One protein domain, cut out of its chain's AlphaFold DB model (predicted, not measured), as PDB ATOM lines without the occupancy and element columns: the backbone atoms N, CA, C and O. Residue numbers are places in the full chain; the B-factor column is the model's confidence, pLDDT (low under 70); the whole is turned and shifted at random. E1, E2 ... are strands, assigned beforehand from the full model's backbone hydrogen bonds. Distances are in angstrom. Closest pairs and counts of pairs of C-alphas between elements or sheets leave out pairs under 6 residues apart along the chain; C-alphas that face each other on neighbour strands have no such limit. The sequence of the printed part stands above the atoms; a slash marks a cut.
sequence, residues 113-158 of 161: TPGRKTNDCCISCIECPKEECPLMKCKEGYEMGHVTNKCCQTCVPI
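What this domain is: This is residues 113 to 158 of the 161 residues of an uncharacterized protein of Cavenderia fasciculata (strain SH3) (UniProt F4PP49). Little regular structure is present: two small hairpins, E1 with E2 and E3 with E4, stand one after the other along a rod, and a long loop, residues 128 to 141, bows out to one side between them. The printed part has 46 residues, 17 of them in four named strands and no named helix, so the class is all strand. Each sheet has two antiparallel strands. The whole is loose, with a radius of gyration of the C-alphas of 13.6 A and spans of 44 by 19 by 9 A.

Where its parts are: E1, residues 113 to 116, begins at C-alpha (-3.981, 2.982, 94.130) and measures 9.5 A. E2, residues 123 to 127, measures 12.4 A. E3, residues 142 to 145, measures 8.9 A. E4, residues 154 to 157, measures 9.8 A and ends at C-alpha (-2.699, 8.628, 73.655).

How they stand to each other: In the hairpin of E1 and E2, N 115 and O 124 are within hydrogen-bond range at 2.9 A. In that of E3 and E4, N 156 and O 143 are at 2.8 A. E2 and E3 are apart.

The domain as a whole: The C-alphas farthest apart, of Asn 119 and Glu 140, are 44.2 A apart. The printed part has no cut. The link E2 to E3 is long. Residues 130 to 132 and 149 have pLDDT under 70.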
ATOM      1  N   THR A 113      -4.805   1.791  93.894       82.25
ATOM      2  CA  THR A 113      -3.981   2.982  94.130       82.25
ATOM      3  C   THR A 113      -3.063   2.764  95.330       82.25
ATOM      4  O   THR A 113      -3.429   2.033  96.254       82.25
ATOM      5  N   PRO A 114      -1.869   3.383  95.364       82.62
ATOM      6  CA  PRO A 114      -1.077   3.452  96.577       82.62
ATOM      7  C   PRO A 114      -1.877   4.151  97.679       82.62
ATOM      8  O   PRO A 114      -2.345   5.276  97.507       82.62
ATOM      9  N   GLY A 115      -2.022   3.487  98.816       80.12
ATOM     10  CA  GLY A 115      -2.695   4.027  99.986       80.12
ATOM     11  C   GLY A 115      -2.379   3.209 101.228       80.12
ATOM     12  O   GLY A 115      -1.572   2.282 101.187       80.12
ATOM     13  N   ARG A 116      -2.983   3.563 102.360       77.75
ATOM     14  CA  ARG A 116      -2.830   2.799 103.603       77.75
ATOM     15  C   ARG A 116      -4.071   1.964 103.856       77.75
ATOM     16  O   ARG A 116      -5.187   2.461 103.716       77.75
ATOM     17  N   LYS A 117      -3.865   0.703 104.236       76.50
ATOM     18  CA  LYS A 117      -4.945  -0.154 104.730       76.50
ATOM     19  C   LYS A 117      -5.282   0.232 106.166       76.50
ATOM     20  O   LYS A 117      -4.453   0.776 106.892       76.50
ATOM     21  N   THR A 118      -6.502  -0.077 106.584       71.62
ATOM     22  CA  THR A 118      -6.906   0.052 107.984       71.62
ATOM     23  C   THR A 118      -5.958  -0.739 108.881       71.62
ATOM     24  O   THR A 118      -5.658  -1.894 108.582       71.62
ATOM     25  N   ASN A 119      -5.516  -0.129 109.985       71.38
ATOM     26  CA  ASN A 119      -4.550  -0.707 110.924       71.38
ATOM     27  C   ASN A 119      -3.187  -1.066 110.303       71.38
ATOM     28  O   ASN A 119      -2.468  -1.885 110.870       71.38
ATOM     29  N   ASP A 120      -2.821  -0.456 109.174       78.81
ATOM     30  CA  ASP A 120      -1.508  -0.603 108.553       78.81
ATOM     31  C   ASP A 120      -0.876   0.776 108.339       78.81
ATOM     32  O   ASP A 120      -1.515   1.744 107.919       78.81
ATOM     33  N   CYS A 121       0.408   0.870 108.644       78.06
ATOM     34  CA  CYS A 121       1.165   2.100 108.488       78.06
ATOM     35  C   CYS A 121       1.892   2.180 107.155       78.06
ATOM     36  O   CYS A 121       2.276   3.275 106.724       78.06
ATOM     37  N   CYS A 122       2.110   1.039 106.509       79.38
ATOM     38  CA  CYS A 122       2.825   1.001 105.255       79.38
ATOM     39  C   CYS A 122       1.888   1.283 104.088       79.38
ATOM     40  O   CYS A 122       0.720   0.892 104.060       79.38
ATOM     41  N   ILE A 123       2.425   2.010 103.109       81.75
ATOM     42  CA  ILE A 123       1.725   2.203 101.848       81.75
ATOM     43  C   ILE A 123       1.694   0.839 101.159       81.75
ATOM     44  O   ILE A 123       2.712   0.156 101.053       81.75
ATOM     45  N   SER A 124       0.516   0.441 100.714       82.94
ATOM     46  CA  SER A 124       0.284  -0.747  99.909       82.94
ATOM     47  C   SER A 124      -0.721  -0.412  98.814       82.94
ATOM     48  O   SER A 124      -1.245   0.702  98.742       82.94
ATOM     49  N   CYS A 125      -0.970  -1.362  97.925       83.81
ATOM     50  CA  CYS A 125      -2.032  -1.208  96.949       83.81
ATOM     51  C   CYS A 125      -3.375  -1.462  97.626       83.81
ATOM     52  O   CYS A 125      -3.629  -2.555  98.145       83.81
ATOM     53  N   ILE A 126      -4.202  -0.422  97.655       85.31
ATOM     54  CA  ILE A 126      -5.574  -0.486  98.137       85.31
ATOM     55  C   ILE A 126      -6.521  -0.461  96.947       85.31
ATOM     56  O   ILE A 126      -6.226   0.143  95.910       85.31
ATOM     57  N   GLU A 127      -7.649  -1.146  97.096       82.94
ATOM     58  CA  GLU A 127      -8.731  -1.045  96.129       82.94
ATOM     59  C   GLU A 127      -9.205   0.395  96.059       82.94
ATOM     60  O   GLU A 127      -9.271   1.105  97.067       82.94
ATOM     61  N   CYS A 128      -9.508   0.823  94.843       74.81
ATOM     62  CA  CYS A 128     -10.039   2.148  94.654       74.81
ATOM     63  C   CYS A 128     -11.359   2.290  95.413       74.81
ATOM     64  O   CYS A 128     -12.237   1.431  95.269       74.81
ATOM     65  N   PRO A 129     -11.515   3.352  96.224       75.44
ATOM     66  CA  PRO A 129     -12.818   3.665  96.780       75.44
ATOM     67  C   PRO A 129     -13.817   3.774  95.626       75.44
ATOM     68  O   PRO A 129     -13.447   4.136  94.505       75.44
ATOM     69  N   LYS A 130     -15.081   3.425  95.883       68.25
ATOM     70  CA  LYS A 130     -16.183   3.613  94.927       68.25
ATOM     71  C   LYS A 130     -16.465   5.113  94.782       68.25
ATOM     72  O   LYS A 130     -17.496   5.600  95.225       68.25
ATOM     73  N   GLU A 131     -15.496   5.851  94.264       65.75
ATOM     74  CA  GLU A 131     -15.609   7.263  93.951       65.75
ATOM     75  C   GLU A 131     -16.295   7.419  92.598       65.75
ATOM     76  O   GLU A 131     -16.074   6.647  91.660       65.75
ATOM     77  N   GLU A 132     -17.136   8.442  92.500       62.34
ATOM     78  CA  GLU A 132     -17.689   8.889  91.231       62.34
ATOM     79  C   GLU A 132     -16.558   9.520  90.417       62.34
ATOM     80  O   GLU A 132     -16.157  10.663  90.636       62.34
ATOM     81  N   CYS A 133     -15.992   8.749  89.490       71.44
ATOM     82  CA  CYS A 133     -14.975   9.276  88.594       71.44
ATOM     83  C   CYS A 133     -15.551  10.402  87.724       71.44
ATOM     84  O   CYS A 133     -16.663  10.270  87.206       71.44
ATOM     85  N   PRO A 134     -14.794  11.495  87.515       74.88
ATOM     86  CA  PRO A 134     -15.271  12.613  86.721       74.88
ATOM     87  C   PRO A 134     -15.564  12.153  85.292       74.88
ATOM     88  O   PRO A 134     -14.725  11.534  84.632       74.88
ATOM     89  N   LEU A 135     -16.755  12.494  84.798       75.38
ATOM     90  CA  LEU A 135     -17.097  12.319  83.393       75.38
ATOM     91  C   LEU A 135     -16.219  13.257  82.567       75.38
ATOM     92  O   LEU A 135     -16.391  14.475  82.587       75.38
ATOM     93  N   MET A 136     -15.266  12.684  81.842       80.12
ATOM     94  CA  MET A 136     -14.328  13.430  81.015       80.12
ATOM     95  C   MET A 136     -14.415  12.988  79.556       80.12
ATOM     96  O   MET A 136     -14.600  11.811  79.255       80.12
ATOM     97  N   LYS A 137     -14.287  13.953  78.639       82.94
ATOM     98  CA  LYS A 137     -14.153  13.702  77.200       82.94
ATOM     99  C   LYS A 137     -12.710  13.954  76.791       82.94
ATOM    100  O   LYS A 137     -12.184  15.044  77.012       82.94
ATOM    101  N   CYS A 138     -12.082  12.947  76.199       84.81
ATOM    102  CA  CYS A 138     -10.731  13.072  75.674       84.81
ATOM    103  C   CYS A 138     -10.719  13.876  74.372       84.81
ATOM    104  O   CYS A 138     -11.656  13.808  73.577       84.81
ATOM    105  N   LYS A 139      -9.656  14.663  74.174       86.88
ATOM    106  CA  LYS A 139      -9.393  15.358  72.906       86.88
ATOM    107  C   LYS A 139      -9.016  14.350  71.813       86.88
ATOM    108  O   LYS A 139      -8.559  13.252  72.130       86.88
ATOM    109  N   GLU A 140      -9.147  14.738  70.544       84.81
ATOM    110  CA  GLU A 140      -8.721  13.898  69.417       84.81
ATOM    111  C   GLU A 140      -7.271  13.411  69.580       84.81
ATOM    112  O   GLU A 140      -6.384  14.149  70.016       84.81
ATOM    113  N   GLY A 141      -7.051  12.134  69.257       83.31
ATOM    114  CA  GLY A 141      -5.777  11.443  69.473       83.31
ATOM    115  C   GLY A 141      -5.612  10.804  70.857       83.31
ATOM    116  O   GLY A 141      -4.569  10.203  71.108       83.31
ATOM    117  N   TYR A 142      -6.612  10.901  71.740       86.69
ATOM    118  CA  TYR A 142      -6.610  10.285  73.069       86.69
ATOM    119  C   TYR A 142      -7.904   9.502  73.330       86.69
ATOM    120  O   TYR A 142      -8.984   9.933  72.930       86.69
ATOM    121  N   GLU A 143      -7.803   8.391  74.053       85.69
ATOM    122  CA  GLU A 143      -8.928   7.556  74.488       85.69
ATOM    123  C   GLU A 143      -8.939   7.373  76.011       85.69
ATOM    124  O   GLU A 143      -7.951   7.654  76.691       85.69
ATOM    125  N   MET A 144     -10.068   6.928  76.564       81.06
ATOM    126  CA  MET A 144     -10.156   6.613  77.991       81.06
ATOM    127  C   MET A 144      -9.388   5.324  78.282       81.06
ATOM    128  O   MET A 144      -9.739   4.261  77.781       81.06
ATOM    129  N   GLY A 145      -8.358   5.420  79.119       77.69
ATOM    130  CA  GLY A 145      -7.541   4.286  79.529       77.69
ATOM    131  C   GLY A 145      -7.257   4.293  81.024       77.69
ATOM    132  O   GLY A 145      -7.202   5.343  81.674       77.69
ATOM    133  N   HIS A 146      -7.064   3.104  81.588       74.25
ATOM    134  CA  HIS A 146      -6.581   2.967  82.956       74.25
ATOM    135  C   HIS A 146      -5.064   3.130  83.004       74.25
ATOM    136  O   HIS A 146      -4.331   2.507  82.237       74.25
ATOM    137  N   VAL A 147      -4.602   3.949  83.942       73.69
ATOM    138  CA  VAL A 147      -3.178   4.152  84.221       73.69
ATOM    139  C   VAL A 147      -2.864   3.510  85.568       73.69
ATOM    140  O   VAL A 147      -3.696   3.528  86.476       73.69
ATOM    141  N   THR A 148      -1.672   2.930  85.707       71.38
ATOM    142  CA  THR A 148      -1.192   2.395  86.988       71.38
ATOM    143  C   THR A 148      -1.215   3.473  88.073       71.38
ATOM    144  O   THR A 148      -1.045   4.662  87.796       71.38
ATOM    145  N   ASN A 149      -1.439   3.061  89.324       69.31
ATOM    146  CA  ASN A 149      -1.541   3.951  90.488       69.31
ATOM    147  C   ASN A 149      -2.672   5.001  90.434       69.31
ATOM    148  O   ASN A 149      -2.644   5.949  91.218       69.31
ATOM    149  N   LYS A 150      -3.655   4.875  89.529       74.00
ATOM    150  CA  LYS A 150      -4.808   5.783  89.448       74.00
ATOM    151  C   LYS A 150      -6.125   5.024  89.486       74.00
ATOM    152  O   LYS A 150      -6.280   3.996  88.831       74.00
ATOM    153  N   CYS A 151      -7.089   5.590  90.207       73.75
ATOM    154  CA  CYS A 151      -8.424   5.011  90.313       73.75
ATOM    155  C   CYS A 151      -9.307   5.313  89.111       73.75
ATOM    156  O   CYS A 151      -9.927   4.411  88.552       73.75
ATOM    157  N   CYS A 152      -9.317   6.563  88.666       77.38
ATOM    158  CA  CYS A 152     -10.120   6.950  87.521       77.38
ATOM    159  C   CYS A 152      -9.378   6.739  86.208       77.38
ATOM    160  O   CYS A 152      -8.158   6.917  86.121       77.38
ATOM    161  N   GLN A 153     -10.144   6.378  85.179       79.44
ATOM    162  CA  GLN A 153      -9.669   6.400  83.801       79.44
ATOM    163  C   GLN A 153      -9.193   7.808  83.451       79.44
ATOM    164  O   GLN A 153      -9.745   8.807  83.914       79.44
ATOM    165  N   THR A 154      -8.148   7.879  82.642       82.75
ATOM    166  CA  THR A 154      -7.597   9.140  82.154       82.75
ATOM    167  C   THR A 154      -7.417   9.060  80.650       82.75
ATOM    168  O   THR A 154      -7.370   7.970  80.083       82.75
ATOM    169  N   CYS A 155      -7.281  10.210  80.001       84.38
ATOM    170  CA  CYS A 155      -7.009  10.255  78.575       84.38
ATOM    171  C   CYS A 155      -5.581   9.789  78.278       84.38
ATOM    172  O   CYS A 155      -4.617  10.486  78.605       84.38
ATOM    173  N   VAL A 156      -5.456   8.632  77.635       86.25
ATOM    174  CA  VAL A 156      -4.192   8.058  77.164       86.25
ATOM    175  C   VAL A 156      -4.075   8.240  75.646       86.25
ATOM    176  O   VAL A 156      -5.098   8.238  74.962       86.25
ATOM    177  N   PRO A 157      -2.872   8.470  75.095       85.31
ATOM    178  CA  PRO A 157      -2.699   8.628  73.655       85.31
ATOM    179  C   PRO A 157      -3.053   7.329  72.928       85.31
ATOM    180  O   PRO A 157      -2.627   6.252  73.344       85.31
ATOM    181  N   ILE A 158      -3.797   7.440  71.827       82.50
ATOM    182  CA  ILE A 158      -4.143   6.297  70.978       82.50
ATOM    183  C   ILE A 158      -2.848   5.818  70.314       82.50
ATOM    184  O   ILE A 158      -2.279   6.521  69.475       82.50
TER     185      ILE A 158